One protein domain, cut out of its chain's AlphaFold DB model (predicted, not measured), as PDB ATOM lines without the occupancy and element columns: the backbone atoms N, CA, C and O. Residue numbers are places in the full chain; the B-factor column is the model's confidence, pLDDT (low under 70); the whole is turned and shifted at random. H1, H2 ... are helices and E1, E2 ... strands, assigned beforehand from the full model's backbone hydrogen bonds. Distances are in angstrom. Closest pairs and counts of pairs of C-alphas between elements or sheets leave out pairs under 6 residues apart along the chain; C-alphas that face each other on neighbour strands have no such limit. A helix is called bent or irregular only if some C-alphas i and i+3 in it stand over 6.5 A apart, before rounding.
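This is residues 5 to 145 of the 169 residues of an uncharacterized protein of marine metagenome (UniProt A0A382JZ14). A group of four helices, H1 to H4, fills one end of this model, and a small two-strand sheet of E1 and E2 with the last helix, H7, at one side of it makes the other end. Between the two ends lie H5, H6 and the link of residues 73 to 85, which passes through the middle; residues 106 to 111 stick out as a free loop. The printed part has 141 residues, with seven named helices and two named strands in the order H1 H2 H3 H4 H5 E1 H6 E2 H7. E1 and E2 are parallel, and the class is mostly helix. The whole is compact, with a radius of gyration of the C-alphas of 16.4 A and spans of 48 by 32 by 26 A.

H1, residues 10 to 18, begins at C-alpha 10 (-19.326, 56.110, 16.992) and is 12.3 A long. H2 is residues 23 to 26, and H3, residues 43 to 59, is 20.7 A long. H3 is irregular, but only just: C-alphas 51 and 54 are 6.54 A apart. H4 is residues 63 to 72, 14.5 A, and H5 is residues 86 to 94, 12.3 A. E1 is residues 100 to 103, H6 residues 113 to 119, and E2 residues 125 to 128. H7, residues 133 to 144, is 16.4 A long and ends at C-alpha 144 (-16.569, 32.361, 24.812).

H1 touches H3 at a steep tilt of 65 degrees, opposite ways; the closest C-alphas, of Leu 12 and Gly 51, are 6.8 A apart, and H3 touches H1 with residues 47 to 51 alone. H1 touches H4 about perpendicular, at 81 degrees, closest at the C-alphas of Pro 11 and Leu 67, 6.8 A. H2 only just touches H1, with 3 pairs of C-alphas within 8 A, closest at Lys 13 and Thr 26, 6.4 A. H3 and H4 touch only at the corner, and only just, with 3 pairs; the C-alphas of Ala 55 and Phe 63 are closest, 6.2 A. H5 is close to H4 but not clearly touching; the closest C-alphas, of Leu 65 and Glu 88, are 6.9 A apart. H3 and H6 are near each other. E1, H6 and E2 form a strand-helix-strand unit, two parallel neighbour strands with a helix between them in sequence, with a right-handed crossover. N 101 and O 125, and N 127 and O 101, are each 2.8 A apart, within hydrogen-bond range. The closest C-alphas of E2 and H7, of Ile 127 and Met 139, are 7.4 A apart, while H7 and H6 are apart. In H1, H4, H5 and H7 every O i to N i+4 pair is within hydrogen-bond range; H3 has 10 of 13, H6 has 1 of 3 beside 2 of 4 O i to N i+3 pairs, and H2 is too short for an O i to N i+4 pair.

The two C-alphas farthest apart, of Ala 39 and Gly 145, are 49.2 A apart. The printed part has no cut. The links from H2 to H3 and from H4 to H5 are long. The mean pLDDT of the printed part is 86.0; residues 106 to 116, 130 to 132 and 134 to 145 are under 70.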
ATOM      1  N   ARG A   5     -19.214  48.306  24.823       88.75
ATOM      2  CA  ARG A   5     -19.621  48.415  23.421       88.75
ATOM      3  C   ARG A   5     -19.042  49.702  22.843       88.75
ATOM      4  O   ARG A   5     -19.338  50.780  23.352       88.75
ATOM      5  N   LEU A   6     -18.231  49.589  21.799       91.81
ATOM      6  CA  LEU A   6     -17.635  50.730  21.117       91.81
ATOM      7  C   LEU A   6     -17.668  50.514  19.606       91.81
ATOM      8  O   LEU A   6     -16.913  49.714  19.060       91.81
ATOM      9  N   LYS A   7     -18.538  51.265  18.939       93.06
ATOM     10  CA  LYS A   7     -18.767  51.176  17.496       93.06
ATOM     11  C   LYS A   7     -17.686  51.904  16.705       93.06
ATOM     12  O   LYS A   7     -17.344  53.026  17.077       93.06
ATOM     13  N   PHE A   8     -17.219  51.343  15.593       94.56
ATOM     14  CA  PHE A   8     -16.350  52.053  14.642       94.56
ATOM     15  C   PHE A   8     -17.021  53.322  14.115       94.56
ATOM     16  O   PHE A   8     -16.374  54.358  13.983       94.56
ATOM     17  N   SER A   9     -18.342  53.275  13.920       94.12
ATOM     18  CA  SER A   9     -19.152  54.428  13.515       94.12
ATOM     19  C   SER A   9     -19.427  55.447  14.630       94.12
ATOM     20  O   SER A   9     -20.068  56.462  14.358       94.12
ATOM     21  N   GLN A  10     -18.988  55.217  15.876       95.12
ATOM     22  CA  GLN A  10     -19.326  56.110  16.992       95.12
ATOM     23  C   GLN A  10     -18.847  57.556  16.775       95.12
ATOM     24  O   GLN A  10     -19.681  58.450  16.901       95.12
ATOM     25  N   PRO A  11     -17.586  57.824  16.372       96.25
ATOM     26  CA  PRO A  11     -17.127  59.201  16.187       96.25
ATOM     27  C   PRO A  11     -17.916  59.955  15.106       96.25
ATOM     28  O   PRO A  11     -18.208  61.138  15.255       96.25
ATOM     29  N   LEU A  12     -18.331  59.256  14.046       96.19
ATOM     30  CA  LEU A  12     -19.198  59.809  13.005       96.19
ATOM     31  C   LEU A  12     -20.570  60.213  13.561       96.19
ATOM     32  O   LEU A  12     -21.082  61.287  13.246       96.19
ATOM     33  N   LYS A  13     -21.165  59.375  14.416       96.12
ATOM     34  CA  LYS A  13     -22.441  59.692  15.073       96.12
ATOM     35  C   LYS A  13     -22.293  60.856  16.039       96.12
ATOM     36  O   LYS A  13     -23.180  61.698  16.095       96.12
ATOM     37  N   ASP A  14     -21.174  60.935  16.746       96.62
ATOM     38  CA  ASP A  14     -20.886  62.038  17.662       96.62
ATOM     39  C   ASP A  14     -20.761  63.373  16.908       96.62
ATOM     40  O   ASP A  14     -21.293  64.383  17.368       96.62
ATOM     41  N   MET A  15     -20.163  63.382  15.710       96.88
ATOM     42  CA  MET A  15     -20.143  64.571  14.842       96.88
ATOM     43  C   MET A  15     -21.551  65.007  14.418       96.88
ATOM     44  O   MET A  15     -21.872  66.191  14.483       96.88
ATOM     45  N   LEU A  16     -22.413  64.065  14.024       97.69
ATOM     46  CA  LEU A  16     -23.804  64.382  13.684       97.69
ATOM     47  C   LEU A  16     -24.590  64.891  14.901       97.69
ATOM     48  O   LEU A  16     -25.395  65.816  14.787       97.69
ATOM     49  N   LYS A  17     -24.335  64.338  16.086       97.62
ATOM     50  CA  LYS A  17     -24.946  64.816  17.331       97.62
ATOM     51  C   LYS A  17     -24.507  66.230  17.689       97.62
ATOM     52  O   LYS A  17     -25.323  67.012  18.168       97.62
ATOM     53  N   ALA A  18     -23.256  66.585  17.406       97.75
ATOM     54  CA  ALA A  18     -22.743  67.930  17.647       97.75
ATOM     55  C   ALA A  18     -23.485  69.012  16.838       97.75
ATOM     56  O   ALA A  18     -23.562  70.151  17.289       97.75
ATOM     57  N   ILE A  19     -24.072  68.658  15.687       96.38
ATOM     58  CA  ILE A  19     -24.902  69.567  14.874       96.38
ATOM     59  C   ILE A  19     -26.410  69.454  15.173       96.38
ATOM     60  O   ILE A  19     -27.223  70.037  14.462       96.38
ATOM     61  N   GLY A  20     -26.794  68.722  16.225       97.56
ATOM     62  CA  GLY A  20     -28.167  68.678  16.736       97.56
ATOM     63  C   GLY A  20     -28.959  67.408  16.419       97.56
ATOM     64  O   GLY A  20     -30.131  67.329  16.791       97.56
ATOM     65  N   LEU A  21     -28.365  66.394  15.776       98.00
ATOM     66  CA  LEU A  21     -29.052  65.110  15.600       98.00
ATOM     67  C   LEU A  21     -29.154  64.359  16.936       98.00
ATOM     68  O   LEU A  21     -28.222  64.324  17.732       98.00
ATOM     69  N   SER A  22     -30.295  63.717  17.171       97.69
ATOM     70  CA  SER A  22     -30.526  62.876  18.355       97.69
ATOM     71  C   SER A  22     -30.241  61.395  18.087       97.69
ATOM     72  O   SER A  22     -30.051  60.979  16.943       97.69
ATOM     73  N   ASP A  23     -30.295  60.568  19.135       96.44
ATOM     74  CA  ASP A  23     -30.205  59.108  18.996       96.44
ATOM     75  C   ASP A  23     -31.284  58.528  18.072       96.44
ATOM     76  O   ASP A  23     -31.007  57.593  17.320       96.44
ATOM     77  N   GLU A  24     -32.482  59.123  18.028       97.12
ATOM     78  CA  GLU A  24     -33.530  58.701  17.089       97.12
ATOM     79  C   GLU A  24     -33.125  58.904  15.622       97.12
ATOM     80  O   GLU A  24     -33.552  58.136  14.761       97.12
ATOM     81  N   HIS A  25     -32.277  59.897  15.336       97.88
ATOM     82  CA  HIS A  25     -31.761  60.163  13.992       97.88
ATOM     83  C   HIS A  25     -30.593  59.242  13.623       97.88
ATOM     84  O   HIS A  25     -30.456  58.879  12.460       97.88
ATOM     85  N   THR A  26     -29.741  58.855  14.576       94.50
ATOM     86  CA  THR A  26     -28.544  58.041  14.286       94.50
ATOM     87  C   THR A  26     -28.775  56.537  14.438       94.50
ATOM     88  O   THR A  26     -28.186  55.734  13.710       94.50
ATOM     89  N   GLU A  27     -29.631  56.139  15.379       92.44
ATOM     90  CA  GLU A  27     -29.865  54.743  15.775       92.44
ATOM     91  C   GLU A  27     -31.350  54.347  15.769       92.44
ATOM     92  O   GLU A  27     -31.642  53.166  15.590       92.44
ATOM     93  N   GLY A  28     -32.272  55.306  15.900       93.06
ATOM     94  CA  GLY A  28     -33.710  55.047  15.990       93.06
ATOM     95  C   GLY A  28     -34.491  55.192  14.681       93.06
ATOM     96  O   GLY A  28     -33.998  54.936  13.580       93.06
ATOM     97  N   ARG A  29     -35.768  55.563  14.814       95.25
ATOM     98  CA  ARG A  29     -36.755  55.488  13.720       95.25
ATOM     99  C   ARG A  29     -36.607  56.587  12.669       95.25
ATOM    100  O   ARG A  29     -37.146  56.449  11.577       95.25
ATOM    101  N   LEU A  30     -35.878  57.661  12.975       96.69
ATOM    102  CA  LEU A  30     -35.743  58.825  12.095       96.69
ATOM    103  C   LEU A  30     -34.579  58.702  11.103       96.69
ATOM    104  O   LEU A  30     -34.376  59.600  10.294       96.69
ATOM    105  N   LYS A  31     -33.830  57.592  11.120       96.50
ATOM    106  CA  LYS A  31     -32.653  57.382  10.256       96.50
ATOM    107  C   LYS A  31     -32.935  57.561   8.770       96.50
ATOM    108  O   LYS A  31     -32.094  58.089   8.051       96.50
ATOM    109  N   GLU A  32     -34.101  57.109   8.326       97.00
ATOM    110  CA  GLU A  32     -34.503  57.137   6.918       97.00
ATOM    111  C   GLU A  32     -35.456  58.304   6.602       97.00
ATOM    112  O   GLU A  32     -35.858  58.480   5.456       97.00
ATOM    113  N   ALA A  33     -35.827  59.112   7.602       97.25
ATOM    114  CA  ALA A  33     -36.717  60.252   7.417       97.25
ATOM    115  C   ALA A  33     -35.927  61.500   6.976       97.25
ATOM    116  O   ALA A  33     -34.803  61.705   7.447       97.25
ATOM    117  N   PRO A  34     -36.485  62.355   6.097       98.12
ATOM    118  CA  PRO A  34     -35.917  63.671   5.810       98.12
ATOM    119  C   PRO A  34     -35.718  64.486   7.092       98.12
ATOM    120  O   PRO A  34     -36.568  64.470   7.981       98.12
ATOM    121  N   CYS A  35     -34.597  65.199   7.180       97.81
ATOM    122  CA  CYS A  35     -34.243  66.011   8.336       97.81
ATOM    123  C   CYS A  35     -33.939  67.448   7.900       97.81
ATOM    124  O   CYS A  35     -33.067  67.678   7.059       97.81
ATOM    125  N   ASP A  36     -34.624  68.421   8.503       97.62
ATOM    126  CA  ASP A  36     -34.451  69.843   8.177       97.62
ATOM    127  C   ASP A  36     -33.030  70.339   8.481       97.62
ATOM    128  O   ASP A  36     -32.455  71.082   7.687       97.62
ATOM    129  N   LEU A  37     -32.410  69.846   9.564       97.50
ATOM    130  CA  LEU A  37     -31.008  70.141   9.908       97.50
ATOM    131  C   LEU A  37     -30.019  69.677   8.826       97.50
ATOM    132  O   LEU A  37     -28.906  70.188   8.745       97.50
ATOM    133  N   LEU A  38     -30.425  68.717   7.994       97.94
ATOM    134  CA  LEU A  38     -29.642  68.171   6.887       97.94
ATOM    135  C   LEU A  38     -30.166  68.650   5.524       97.94
ATOM    136  O   LEU A  38     -29.989  67.961   4.517       97.94
ATOM    137  N   ALA A  39     -30.840  69.805   5.484       97.50
ATOM    138  CA  ALA A  39     -31.410  70.392   4.270       97.50
ATOM    139  C   ALA A  39     -32.313  69.409   3.492       97.50
ATOM    140  O   ALA A  39     -32.244  69.301   2.267       97.50
ATOM    141  N   GLY A  40     -33.131  68.642   4.219       97.62
ATOM    142  CA  GLY A  40     -34.062  67.661   3.656       97.62
ATOM    143  C   GLY A  40     -33.436  66.307   3.309       97.62
ATOM    144  O   GLY A  40     -34.143  65.405   2.858       97.62
ATOM    145  N   ARG A  41     -32.128  66.111   3.529       98.25
ATOM    146  CA  ARG A  41     -31.493  64.788   3.423       98.25
ATOM    147  C   ARG A  41     -31.798  63.933   4.649       98.25
ATOM    148  O   ARG A  41     -32.139  64.436   5.718       98.25
ATOM    149  N   THR A  42     -31.671  62.619   4.488       98.19
ATOM    150  CA  THR A  42     -31.877  61.674   5.588       98.19
ATOM    151  C   THR A  42     -30.599  61.530   6.424       98.19
ATOM    152  O   THR A  42     -29.492  61.599   5.872       98.19
ATOM    153  N   PRO A  43     -30.700  61.269   7.740       98.19
ATOM    154  CA  PRO A  43     -29.540  60.922   8.557       98.19
ATOM    155  C   PRO A  43     -28.758  59.724   8.014       98.19
ATOM    156  O   PRO A  43     -27.533  59.710   8.090       98.19
ATOM    157  N   ARG A  44     -29.434  58.730   7.419       96.62
ATOM    158  CA  ARG A  44     -28.793  57.602   6.733       96.62
ATOM    159  C   ARG A  44     -27.844  58.069   5.641       96.62
ATOM    160  O   ARG A  44     -26.692  57.641   5.631       96.62
ATOM    161  N   TYR A  45     -28.332  58.937   4.759       96.56
ATOM    162  CA  TYR A  45     -27.549  59.471   3.652       96.56
ATOM    163  C   TYR A  45     -26.343  60.263   4.165       96.56
ATOM    164  O   TYR A  45     -25.225  60.068   3.690       96.56
ATOM    165  N   ALA A  46     -26.539  61.091   5.197       97.69
ATOM    166  CA  ALA A  46     -25.443  61.813   5.836       97.69
ATOM    167  C   ALA A  46     -24.407  60.863   6.461       97.69
ATOM    168  O   ALA A  46     -23.215  61.046   6.255       97.69
ATOM    169  N   MET A  47     -24.832  59.812   7.174       96.62
ATOM    170  CA  MET A  47     -23.913  58.823   7.757       96.62
ATOM    171  C   MET A  47     -23.129  58.044   6.695       96.62
ATOM    172  O   MET A  47     -21.967  57.717   6.917       96.62
ATOM    173  N   GLN A  48     -23.749  57.726   5.557       94.31
ATOM    174  CA  GLN A  48     -23.077  57.040   4.454       94.31
ATOM    175  C   GLN A  48     -22.023  57.943   3.811       94.31
ATOM    176  O   GLN A  48     -20.844  57.612   3.852       94.31
ATOM    177  N   THR A  49     -22.427  59.116   3.325       95.56
ATOM    178  CA  THR A  49     -21.539  60.059   2.621       95.56
ATOM    179  C   THR A  49     -20.430  60.612   3.520       95.56
ATOM    180  O   THR A  49     -19.266  60.628   3.129       95.56
ATOM    181  N   LEU A  50     -20.740  60.981   4.767       96.12
ATOM    182  CA  LEU A  50     -19.721  61.406   5.730       96.12
ATOM    183  C   LEU A  50     -18.770  60.253   6.081       96.12
ATOM    184  O   LEU A  50     -17.572  60.463   6.268       96.12
ATOM    185  N   GLY A  51     -19.308  59.035   6.180       94.56
ATOM    186  CA  GLY A  51     -18.574  57.837   6.573       94.56
ATOM    187  C   GLY A  51     -17.607  57.326   5.515       94.56
ATOM    188  O   GLY A  51     -16.518  56.881   5.880       94.56
ATOM    189  N   THR A  52     -17.986  57.394   4.237       92.31
ATOM    190  CA  THR A  52     -17.181  56.914   3.107       92.31
ATOM    191  C   THR A  52     -16.599  58.066   2.302       92.31
ATOM    192  O   THR A  52     -15.406  58.325   2.425       92.31
ATOM    193  N   GLU A  53     -17.426  58.794   1.555       95.06
ATOM    194  CA  GLU A  53     -16.967  59.780   0.569       95.06
ATOM    195  C   GLU A  53     -16.095  60.862   1.209       95.06
ATOM    196  O   GLU A  53     -14.986  61.130   0.763       95.06
ATOM    197  N   TRP A  54     -16.547  61.465   2.308       96.50
ATOM    198  CA  TRP A  54     -15.742  62.493   2.961       96.50
ATOM    199  C   TRP A  54     -14.584  61.893   3.766       96.50
ATOM    200  O   TRP A  54     -13.422  62.223   3.546       96.50
ATOM    201  N   ALA A  55     -14.859  61.007   4.719       96.94
ATOM    202  CA  ALA A  55     -13.805  60.572   5.628       96.94
ATOM    203  C   ALA A  55     -12.806  59.599   4.992       96.94
ATOM    204  O   ALA A  55     -11.603  59.764   5.177       96.94
ATOM    205  N   ARG A  56     -13.273  58.570   4.279       94.88
ATOM    206  CA  ARG A  56     -12.388  57.526   3.746       94.88
ATOM    207  C   ARG A  56     -11.722  57.957   2.443       94.88
ATOM    208  O   ARG A  56     -10.528  57.698   2.304       94.88
ATOM    209  N   ASP A  57     -12.452  58.632   1.552       95.56
ATOM    210  CA  ASP A  57     -11.910  58.996   0.235       95.56
ATOM    211  C   ASP A  57     -11.131  60.322   0.264       95.56
ATOM    212  O   ASP A  57     -10.112  60.432  -0.416       95.56
ATOM    213  N   ILE A  58     -11.558  61.316   1.062       97.81
ATOM    214  CA  ILE A  58     -10.877  62.626   1.135       97.81
ATOM    215  C   ILE A  58      -9.841  62.685   2.266       97.81
ATOM    216  O   ILE A  58      -8.742  63.191   2.043       97.81
ATOM    217  N   MET A  59     -10.169  62.223   3.480       97.88
ATOM    218  CA  MET A  59      -9.266  62.380   4.633       97.88
ATOM    219  C   MET A  59      -8.217  61.268   4.713       97.88
ATOM    220  O   MET A  59      -7.026  61.549   4.646       97.88
ATOM    221  N   ASP A  60      -8.659  60.027   4.925       97.25
ATOM    222  CA  ASP A  60      -7.866  58.793   4.862       97.25
ATOM    223  C   ASP A  60      -8.781  57.604   5.190       97.25
ATOM    224  O   ASP A  60      -9.630  57.684   6.087       97.25
ATOM    225  N   LYS A  61      -8.543  56.441   4.578       95.38
ATOM    226  CA  LYS A  61      -9.309  55.213   4.865       95.38
ATOM    227  C   LYS A  61      -9.325  54.813   6.351       95.38
ATOM    228  O   LYS A  61     -10.240  54.113   6.784       95.38
ATOM    229  N   ASN A  62      -8.333  55.235   7.140       96.38
ATOM    230  CA  ASN A  62      -8.208  54.957   8.571       96.38
ATOM    231  C   ASN A  62      -8.630  56.133   9.465       96.38
ATOM    232  O   ASN A  62      -8.423  56.063  10.677       96.38
ATOM    233  N   PHE A  63      -9.223  57.201   8.925       97.50
ATOM    234  CA  PHE A  63      -9.625  58.374   9.706       97.50
ATOM    235  C   PHE A  63     -10.467  57.993  10.939       97.50
ATOM    236  O   PHE A  63     -10.080  58.273  12.078       97.50
ATOM    237  N   TRP A  64     -11.565  57.258  10.733       96.31
ATOM    238  CA  TRP A  64     -12.418  56.780  11.828       96.31
ATOM    239  C   TRP A  64     -11.703  55.791  12.749       96.31
ATOM    240  O   TRP A  64     -11.926  55.805  13.959       96.31
ATOM    241  N   LEU A  65     -10.805  54.969  12.199       96.25
ATOM    242  CA  LEU A  65     -10.030  53.993  12.962       96.25
ATOM    243  C   LEU A  65      -9.078  54.651  13.955       96.25
ATOM    244  O   LEU A  65      -8.938  54.174  15.081       96.25
ATOM    245  N   ASN A  66      -8.455  55.762  13.571       96.31
ATOM    246  CA  ASN A  66      -7.562  56.518  14.444       96.31
ATOM    247  C   ASN A  66      -8.327  57.111  15.640       96.31
ATOM    248  O   ASN A  66      -7.874  57.012  16.788       96.31
ATOM    249  N   LEU A  67      -9.523  57.660  15.392       96.56
ATOM    250  CA  LEU A  67     -10.407  58.176  16.442       96.56
ATOM    251  C   LEU A  67     -10.912  57.049  17.355       96.56
ATOM    252  O   LEU A  67     -10.819  57.148  18.581       96.56
ATOM    253  N   TRP A  68     -11.378  55.949  16.761       95.88
ATOM    254  CA  TRP A  68     -11.856  54.782  17.498       95.88
ATOM    255  C   TRP A  68     -10.760  54.184  18.383       95.88
ATOM    256  O   TRP A  68     -10.988  53.973  19.572       95.88
ATOM    257  N   ARG A  69      -9.547  53.984  17.846       94.56
ATOM    258  CA  ARG A  69      -8.398  53.421  18.575       94.56
ATOM    259  C   ARG A  69      -8.069  54.244  19.819       94.56
ATOM    260  O   ARG A  69      -7.843  53.673  20.885       94.56
ATOM    261  N   THR A  70      -8.090  55.568  19.699       93.75
ATOM    262  CA  THR A  70      -7.840  56.484  20.822       93.75
ATOM    263  C   THR A  70      -8.871  56.302  21.940       93.75
ATOM    264  O   THR A  70      -8.536  56.333  23.124       93.75
ATOM    265  N   HIS A  71     -10.137  56.076  21.586       91.75
ATOM    266  CA  HIS A  71     -11.185  55.815  22.569       91.75
ATOM    267  C   HIS A  71     -11.094  54.391  23.145       91.75
ATOM    268  O   HIS A  71     -11.266  54.198  24.349       91.75
ATOM    269  N   ALA A  72     -10.760  53.406  22.311       92.00
ATOM    270  CA  ALA A  72     -10.634  52.004  22.684       92.00
ATOM    271  C   ALA A  72      -9.537  51.762  23.733       92.00
ATOM    272  O   ALA A  72      -9.724  50.975  24.655       92.00
ATOM    273  N   GLN A  73      -8.420  52.488  23.670       90.50
ATOM    274  CA  GLN A  73      -7.319  52.347  24.636       90.50
ATOM    275  C   GLN A  73      -7.719  52.612  26.099       90.50
ATOM    276  O   GLN A  73      -6.993  52.224  27.012       90.50
ATOM    277  N   LYS A  74      -8.879  53.234  26.342       91.00
ATOM    278  CA  LYS A  74      -9.414  53.495  27.686       91.00
ATOM    279  C   LYS A  74     -10.030  52.261  28.351       91.00
ATOM    280  O   LYS A  74     -10.311  52.301  29.547       91.00
ATOM    281  N   TYR A  75     -10.257  51.180  27.605       87.81
ATOM    282  CA  TYR A  75     -10.953  49.993  28.098       87.81
ATOM    283  C   TYR A  75     -10.138  48.720  27.878       87.81
ATOM    284  O   TYR A  75      -9.451  48.547  26.880       87.81
ATOM    285  N   ASN A  76     -10.285  47.775  28.807       84.44
ATOM    286  CA  ASN A  76      -9.602  46.479  28.740       84.44
ATOM    287  C   ASN A  76     -10.369  45.416  27.935       84.44
ATOM    288  O   ASN A  76      -9.785  44.403  27.551       84.44
ATOM    289  N   LYS A  77     -11.684  45.592  27.756       83.94
ATOM    290  CA  LYS A  77     -12.579  44.646  27.073       83.94
ATOM    291  C   LYS A  77     -13.580  45.420  26.235       83.94
ATOM    292  O   LYS A  77     -14.359  46.193  26.793       83.94
ATOM    293  N   ILE A  78     -13.565  45.198  24.925       89.00
ATOM    294  CA  ILE A  78     -14.387  45.940  23.966       89.00
ATOM    295  C   ILE A  78     -15.135  44.978  23.055       89.00
ATOM    296  O   ILE A  78     -14.604  43.918  22.714       89.00
ATOM    297  N   VAL A  79     -16.347  45.382  22.678       89.81
ATOM    298  CA  VAL A  79     -17.118  44.807  21.578       89.81
ATOM    299  C   VAL A  79     -17.386  45.869  20.521       89.81
ATOM    300  O   VAL A  79     -17.953  46.917  20.837       89.81
ATOM    301  N   ALA A  80     -16.982  45.587  19.285       89.50
ATOM    302  CA  ALA A  80     -17.233  46.420  18.112       89.50
ATOM    303  C   ALA A  80     -18.083  45.633  17.109       89.50
ATOM    304  O   ALA A  80     -17.575  44.819  16.347       89.50
ATOM    305  N   GLU A  81     -19.386  45.887  17.137       88.25
ATOM    306  CA  GLU A  81     -20.408  45.115  16.414       88.25
ATOM    307  C   GLU A  81     -20.654  45.584  14.967       88.25
ATOM    308  O   GLU A  81     -21.480  45.016  14.257       88.25
ATOM    309  N   ASP A  82     -20.021  46.679  14.543       89.94
ATOM    310  CA  ASP A  82     -20.265  47.341  13.259       89.94
ATOM    311  C   ASP A  82     -19.036  47.335  12.339       89.94
ATOM    312  O   ASP A  82     -18.868  48.250  11.537       89.94
ATOM    313  N   CYS A  83     -18.207  46.290  12.442       90.00
ATOM    314  CA  CYS A  83     -17.092  46.026  11.529       90.00
ATOM    315  C   CYS A  83     -17.611  45.708  10.118       90.00
ATOM    316  O   CYS A  83     -18.388  44.770   9.928       90.00
ATOM    317  N   ARG A  84     -17.198  46.505   9.135       87.25
ATOM    318  CA  ARG A  84     -17.677  46.472   7.746       87.25
ATOM    319  C   ARG A  84     -16.549  46.517   6.719       87.25
ATOM    320  O   ARG A  84     -16.764  46.120   5.581       87.25
ATOM    321  N   PHE A  85     -15.365  46.986   7.104       90.25
ATOM    322  CA  PHE A  85     -14.244  47.185   6.188       90.25
ATOM    323  C   PHE A  85     -13.033  46.329   6.560       90.25
ATOM    324  O   PHE A  85     -12.773  46.059   7.736       90.25
ATOM    325  N   SER A  86     -12.233  45.946   5.563       92.12
ATOM    326  CA  SER A  86     -11.059  45.083   5.798       92.12
ATOM    327  C   SER A  86     -10.046  45.726   6.750       92.12
ATOM    328  O   SER A  86      -9.485  45.053   7.612       92.12
ATOM    329  N   ASN A  87      -9.875  47.049   6.681       94.00
ATOM    330  CA  ASN A  87      -8.967  47.761   7.580       94.00
ATOM    331  C   ASN A  87      -9.462  47.822   9.040       94.00
ATOM    332  O   ASN A  87      -8.648  47.882   9.961       94.00
ATOM    333  N   GLU A  88     -10.778  47.771   9.276       94.69
ATOM    334  CA  GLU A  88     -11.345  47.619  10.625       94.69
ATOM    335  C   GLU A  88     -11.008  46.239  11.192       94.69
ATOM    336  O   GLU A  88     -10.536  46.126  12.326       94.69
ATOM    337  N   ALA A  89     -11.169  45.198  10.375       92.38
ATOM    338  CA  ALA A  89     -10.812  43.834  10.735       92.38
ATOM    339  C   ALA A  89      -9.310  43.690  11.050       92.38
ATOM    340  O   ALA A  89      -8.942  43.159  12.103       92.38
ATOM    341  N   GLU A  90      -8.440  44.222  10.191       93.50
ATOM    342  CA  GLU A  90      -6.988  44.259  10.404       93.50
ATOM    343  C   GLU A  90      -6.613  44.987  11.699       93.50
ATOM    344  O   GLU A  90      -5.759  44.515  12.457       93.50
ATOM    345  N   LEU A  91      -7.277  46.108  12.003       93.25
ATOM    346  CA  LEU A  91      -7.063  46.828  13.253       93.25
ATOM    347  C   LEU A  91      -7.389  45.947  14.463       93.25
ATOM    348  O   LEU A  91      -6.555  45.842  15.366       93.25
ATOM    349  N   VAL A  92      -8.556  45.297  14.481       91.00
ATOM    350  CA  VAL A  92      -8.949  44.385  15.571       91.00
ATOM    351  C   VAL A  92      -7.888  43.305  15.765       91.00
ATOM    352  O   VAL A  92      -7.436  43.081  16.891       91.00
ATOM    353  N   LYS A  93      -7.423  42.690  14.672       88.88
ATOM    354  CA  LYS A  93      -6.358  41.681  14.701       88.88
ATOM    355  C   LYS A  93      -5.052  42.218  15.269       88.88
ATOM    356  O   LYS A  93      -4.470  41.588  16.151       88.88
ATOM    357  N   SER A  94      -4.621  43.399  14.830       90.12
ATOM    358  CA  SER A  94      -3.391  44.040  15.315       90.12
ATOM    359  C   SER A  94      -3.426  44.348  16.819       90.12
ATOM    360  O   SER A  94      -2.385  44.402  17.468       90.12
ATOM    361  N   MET A  95      -4.625  44.500  17.390       87.75
ATOM    362  CA  MET A  95      -4.847  44.723  18.821       87.75
ATOM    363  C   MET A  95      -5.002  43.415  19.622       87.75
ATOM    364  O   MET A  95      -5.283  43.457  20.822       87.75
ATOM    365  N   GLY A  96      -4.806  42.256  18.982       87.69
ATOM    366  CA  GLY A  96      -4.968  40.932  19.588       87.69
ATOM    367  C   GLY A  96      -6.431  40.513  19.758       87.69
ATOM    368  O   GLY A  96      -6.743  39.721  20.648       87.69
ATOM    369  N   GLY A  97      -7.333  41.089  18.963       85.81
ATOM    370  CA  GLY A  97      -8.756  40.786  18.986       85.81
ATOM    371  C   GLY A  97      -9.187  39.656  18.062       85.81
ATOM    372  O   GLY A  97      -8.455  39.261  17.156       85.81
ATOM    373  N   ASN A  98     -10.397  39.146  18.307       86.94
ATOM    374  CA  ASN A  98     -11.019  38.109  17.487       86.94
ATOM    375  C   ASN A  98     -12.116  38.716  16.614       86.94
ATOM    376  O   ASN A  98     -12.826  39.618  17.055       86.94
ATOM    377  N   LEU A  99     -12.274  38.166  15.413       84.88
ATOM    378  CA  LEU A  99     -13.307  38.532  14.451       84.88
ATOM    379  C   LEU A  99     -14.366  37.444  14.380       84.88
ATOM    380  O   LEU A  99     -14.062  36.287  14.083       84.88
ATOM    381  N   TRP A 100     -15.604  37.812  14.672       84.94
ATOM    382  CA  TRP A 100     -16.738  36.899  14.680       84.94
ATOM    383  C   TRP A 100     -17.737  37.361  13.625       84.94
ATOM    384  O   TRP A 100     -18.132  38.523  13.587       84.94
ATOM    385  N   LYS A 101     -18.141  36.445  12.747       84.06
ATOM    386  CA  LYS A 101     -19.126  36.706  11.698       84.06
ATOM    387  C   LYS A 101     -20.422  36.001  12.046       84.06
ATOM    388  O   LYS A 101     -20.454  34.779  12.154       84.06
ATOM    389  N   ILE A 102     -21.500  36.762  12.182       81.94
ATOM    390  CA  ILE A 102     -22.843  36.202  12.336       81.94
ATOM    391  C   ILE A 102     -23.463  36.099  10.945       81.94
ATOM    392  O   ILE A 102     -23.709  37.109  10.290       81.94
ATOM    393  N   HIS A 103     -23.712  34.876  10.485       78.38
ATOM    394  CA  HIS A 103     -24.328  34.607   9.191       78.38
ATOM    395  C   HIS A 103     -25.773  34.138   9.374       78.38
ATOM    396  O   HIS A 103     -26.026  33.115  10.015       78.38
ATOM    397  N   ARG A 104     -26.725  34.863   8.776       75.00
ATOM    398  CA  ARG A 104     -28.139  34.473   8.707       75.00
ATOM    399  C   ARG A 104     -28.480  34.059   7.268       75.00
ATOM    400  O   ARG A 104     -28.477  34.924   6.393       75.00
ATOM    401  N   PRO A 105     -28.770  32.774   6.998       70.06
ATOM    402  CA  PRO A 105     -29.117  32.321   5.651       70.06
ATOM    403  C   PRO A 105     -30.350  33.044   5.087       70.06
ATOM    404  O   PRO A 105     -31.322  33.262   5.809       70.06
ATOM    405  N   GLY A 106     -30.323  33.375   3.793       66.50
ATOM    406  CA  GLY A 106     -31.467  33.956   3.072       66.50
ATOM    407  C   GLY A 106     -31.630  35.473   3.194       66.50
ATOM    408  O   GLY A 106     -32.632  36.002   2.720       66.50
ATOM    409  N   PHE A 107     -30.673  36.178   3.804       60.62
ATOM    410  CA  PHE A 107     -30.672  37.637   3.880       60.62
ATOM    411  C   PHE A 107     -29.437  38.199   3.172       60.62
ATOM    412  O   PHE A 107     -28.312  37.982   3.621       60.62
ATOM    413  N   THR A 108     -29.642  38.910   2.066       56.69
ATOM    414  CA  THR A 108     -28.603  39.690   1.387       56.69
ATOM    415  C   THR A 108     -28.762  41.158   1.765       56.69
ATOM    416  O   THR A 108     -29.861  41.710   1.719       56.69
ATOM    417  N   PHE A 109     -27.666  41.789   2.177       57.41
ATOM    418  CA  PHE A 109     -27.611  43.234   2.383       57.41
ATOM    419  C   PHE A 109     -27.254  43.894   1.035       57.41
ATOM    420  O   PHE A 109     -26.518  43.303   0.242       57.41
ATOM    421  N   GLY A 110     -27.879  45.029   0.700       53.19
ATOM    422  CA  GLY A 110     -27.750  45.669  -0.613       53.19
ATOM    423  C   GLY A 110     -26.857  46.924  -0.677       53.19
ATOM    424  O   GLY A 110     -27.170  47.953  -0.083       53.19
ATOM    425  N   GLY A 111     -25.873  46.896  -1.585       57.12
ATOM    426  CA  GLY A 111     -25.600  47.980  -2.548       57.12
ATOM    427  C   GLY A 111     -24.648  49.123  -2.165       57.12
ATOM    428  O   GLY A 111     -24.326  49.924  -3.040       57.12
ATOM    429  N   HIS A 112     -24.175  49.226  -0.920       60.88
ATOM    430  CA  HIS A 112     -23.186  50.245  -0.521       60.88
ATOM    431  C   HIS A 112     -21.793  49.621  -0.343       60.88
ATOM    432  O   HIS A 112     -21.697  48.491   0.128       60.88
ATOM    433  N   THR A 113     -20.707  50.349  -0.637       66.62
ATOM    434  CA  THR A 113     -19.315  49.836  -0.606       66.62
ATOM    435  C   THR A 113     -18.954  49.108   0.696       66.62
ATOM    436  O   THR A 113     -18.258  48.097   0.688       66.62
ATOM    437  N   SER A 114     -19.502  49.575   1.822       60.50
ATOM    438  CA  SER A 114     -19.330  48.959   3.143       60.50
ATOM    439  C   SER A 114     -19.889  47.536   3.269       60.50
ATOM    440  O   SER A 114     -19.543  46.833   4.207       60.50
ATOM    441  N   GLU A 115     -20.806  47.124   2.398       64.50
ATOM    442  CA  GLU A 115     -21.402  45.783   2.425       64.50
ATOM    443  C   GLU A 115     -20.634  44.807   1.535       64.50
ATOM    444  O   GLU A 115     -20.470  43.650   1.909       64.50
ATOM    445  N   THR A 116     -20.079  45.287   0.418       67.12
ATOM    446  CA  THR A 116     -19.239  44.479  -0.478       67.12
ATOM    447  C   THR A 116     -17.909  44.108   0.178       67.12
ATOM    448  O   THR A 116     -17.487  42.959   0.109       67.12
ATOM    449  N   GLU A 117     -17.256  45.041   0.880       72.69
ATOM    450  CA  GLU A 117     -15.996  44.724   1.571       72.69
ATOM    451  C   GLU A 117     -16.174  43.722   2.718       72.69
ATOM    452  O   GLU A 117     -15.311  42.873   2.940       72.69
ATOM    453  N   MET A 118     -17.308  43.780   3.418       74.50
ATOM    454  CA  MET A 118     -17.607  42.897   4.545       74.50
ATOM    455  C   MET A 118     -17.650  41.414   4.139       74.50
ATOM    456  O   MET A 118     -17.348  40.531   4.949       74.50
ATOM    457  N   GLU A 119     -18.003  41.110   2.887       74.00
ATOM    458  CA  GLU A 119     -18.008  39.738   2.370       74.00
ATOM    459  C   GLU A 119     -16.608  39.120   2.333       74.00
ATOM    460  O   GLU A 119     -16.469  37.917   2.561       74.00
ATOM    461  N   HIS A 120     -15.579  39.945   2.129       78.00
ATOM    462  CA  HIS A 120     -14.188  39.520   1.983       78.00
ATOM    463  C   HIS A 120     -13.422  39.438   3.310       78.00
ATOM    464  O   HIS A 120     -12.297  38.936   3.342       78.00
ATOM    465  N   ILE A 121     -14.024  39.880   4.419       83.75
ATOM    466  CA  ILE A 121     -13.405  39.801   5.744       83.75
ATOM    467  C   ILE A 121     -13.346  38.340   6.210       83.75
ATOM    468  O   ILE A 121     -14.370  37.669   6.363       83.75
ATOM    469  N   GLN A 122     -12.132  37.866   6.500       82.81
ATOM    470  CA  GLN A 122     -11.908  36.563   7.123       82.81
ATOM    471  C   GLN A 122     -12.130  36.640   8.638       82.81
ATOM    472  O   GLN A 122     -11.386  37.298   9.365       82.81
ATOM    473  N   SER A 123     -13.162  35.949   9.116       83.06
ATOM    474  CA  SER A 123     -13.474  35.805  10.540       83.06
ATOM    475  C   SER A 123     -12.805  34.577  11.154       83.06
ATOM    476  O   SER A 123     -12.710  33.536  10.508       83.06
ATOM    477  N   ASP A 124     -12.442  34.664  12.434       77.94
ATOM    478  CA  ASP A 124     -11.972  33.521  13.232       77.94
ATOM    479  C   ASP A 124     -13.082  32.520  13.516       77.94
ATOM    480  O   ASP A 124     -12.859  31.315  13.601       77.94
ATOM    481  N   VAL A 125     -14.285  33.054  13.713       79.19
ATOM    482  CA  VAL A 125     -15.461  32.294  14.102       79.19
ATOM    483  C   VAL A 125     -16.616  32.725  13.219       79.19
ATOM    484  O   VAL A 125     -16.890  33.916  13.082       79.19
ATOM    485  N   VAL A 126     -17.317  31.752  12.643       79.00
ATOM    486  CA  VAL A 126     -18.583  31.978  11.947       79.00
ATOM    487  C   VAL A 126     -19.696  31.365  12.783       79.00
ATOM    488  O   VAL A 126     -19.687  30.168  13.062       79.00
ATOM    489  N   ILE A 127     -20.657  32.188  13.187       78.44
ATOM    490  CA  ILE A 127     -21.865  31.757  13.886       78.44
ATOM    491  C   ILE A 127     -23.002  31.745  12.878       78.44
ATOM    492  O   ILE A 127     -23.425  32.794  12.387       78.44
ATOM    493  N   HIS A 128     -23.521  30.559  12.584       77.38
ATOM    494  CA  HIS A 128     -24.698  30.423  11.743       77.38
ATOM    495  C   HIS A 128     -25.958  30.565  12.596       77.38
ATOM    496  O   HIS A 128     -26.349  29.653  13.326       77.38
ATOM    497  N   ASN A 129     -26.591  31.734  12.516       77.75
ATOM    498  CA  ASN A 129     -27.802  32.018  13.270       77.75
ATOM    499  C   ASN A 129     -29.023  31.407  12.562       77.75
ATOM    500  O   ASN A 129     -29.656  32.047  11.718       77.75
ATOM    501  N   HIS A 130     -29.308  30.145  12.889       69.56
ATOM    502  CA  HIS A 130     -30.451  29.376  12.379       69.56
ATOM    503  C   HIS A 130     -31.681  29.406  13.298       69.56
ATOM    504  O   HIS A 130     -32.741  28.923  12.905       69.56
ATOM    505  N   GLY A 131     -31.527  29.917  14.519       63.94
ATOM    506  CA  GLY A 131     -32.499  29.772  15.598       63.94
ATOM    507  C   GLY A 131     -33.083  31.096  16.076       63.94
ATOM    508  O   GLY A 131     -33.077  32.110  15.373       63.94
ATOM    509  N   ASN A 132     -33.612  31.073  17.295       66.94
ATOM    510  CA  ASN A 132     -34.079  32.266  17.995       66.94
ATOM    511  C   ASN A 132     -32.927  32.923  18.793       66.94
ATOM    512  O   ASN A 132     -31.793  32.444  18.804       66.94
ATOM    513  N   GLU A 133     -33.198  34.043  19.468       71.25
ATOM    514  CA  GLU A 133     -32.181  34.767  20.248       71.25
ATOM    515  C   GLU A 133     -31.501  33.895  21.320       71.25
ATOM    516  O   GLU A 133     -30.299  34.031  21.548       71.25
ATOM    517  N   ALA A 134     -32.236  32.982  21.963       63.06
ATOM    518  CA  ALA A 134     -31.684  32.109  22.994       63.06
ATOM    519  C   ALA A 134     -30.657  31.127  22.410       63.06
ATOM    520  O   ALA A 134     -29.609  30.908  23.019       63.06
ATOM    521  N   ASP A 135     -30.907  30.611  21.205       60.97
ATOM    522  CA  ASP A 135     -29.969  29.732  20.500       60.97
ATOM    523  C   ASP A 135     -28.673  30.478  20.163       60.97
ATOM    524  O   ASP A 135     -27.573  29.985  20.425       60.97
ATOM    525  N   LEU A 136     -28.793  31.716  19.668       67.19
ATOM    526  CA  LEU A 136     -27.642  32.575  19.396       67.19
ATOM    527  C   LEU A 136     -26.851  32.879  20.678       67.19
ATOM    528  O   LEU A 136     -25.621  32.787  20.686       67.19
ATOM    529  N   ARG A 137     -27.543  33.189  21.783       65.06
ATOM    530  CA  ARG A 137     -26.912  33.409  23.094       65.06
ATOM    531  C   ARG A 137     -26.144  32.172  23.555       65.06
ATOM    532  O   ARG A 137     -25.006  32.309  23.995       65.06
ATOM    533  N   MET A 138     -26.715  30.976  23.414       58.94
ATOM    534  CA  MET A 138     -26.052  29.722  23.785       58.94
ATOM    535  C   MET A 138     -24.812  29.434  22.932       58.94
ATOM    536  O   MET A 138     -23.790  29.010  23.475       58.94
ATOM    537  N   MET A 139     -24.854  29.723  21.628       59.69
ATOM    538  CA  MET A 139     -23.676  29.609  20.760       59.69
ATOM    539  C   MET A 139     -22.554  30.553  21.214       59.69
ATOM    540  O   MET A 139     -21.405  30.129  21.346       59.69
ATOM    541  N   VAL A 140     -22.882  31.808  21.536       67.50
ATOM    542  CA  VAL A 140     -21.910  32.789  22.050       67.50
ATOM    543  C   VAL A 140     -21.342  32.363  23.413       67.50
ATOM    544  O   VAL A 140     -20.131  32.463  23.628       67.50
ATOM    545  N   ILE A 141     -22.172  31.833  24.322       65.75
ATOM    546  CA  ILE A 141     -21.731  31.256  25.610       65.75
ATOM    547  C   ILE A 141     -20.709  30.141  25.374       65.75
ATOM    548  O   ILE A 141     -19.618  30.169  25.949       65.75
ATOM    549  N   GLY A 142     -21.045  29.183  24.505       57.22
ATOM    550  CA  GLY A 142     -20.200  28.027  24.208       57.22
ATOM    551  C   GLY A 142     -18.846  28.416  23.615       57.22
ATOM    552  O   GLY A 142     -17.821  27.871  24.017       57.22
ATOM    553  N   LEU A 143     -18.824  29.408  22.721       62.56
ATOM    554  CA  LEU A 143     -17.606  29.882  22.054       62.56
ATOM    555  C   LEU A 143     -16.724  30.763  22.948       62.56
ATOM    556  O   LEU A 143     -15.501  30.758  22.822       62.56
ATOM    557  N   THR A 144     -17.325  31.527  23.863       62.84
ATOM    558  CA  THR A 144     -16.569  32.361  24.812       62.84
ATOM    559  C   THR A 144     -16.132  31.602  26.067       62.84
ATOM    560  O   THR A 144     -15.279  32.102  26.805       62.84
ATOM    561  N   GLY A 145     -16.697  30.413  26.323       53.72
ATOM    562  CA  GLY A 145     -16.490  29.644  27.554       53.72
ATOM    563  C   GLY A 145     -17.031  30.352  28.803       53.72
ATOM    564  O   GLY A 145     -16.522  30.132  29.904       53.72
TER     565      GLY A 145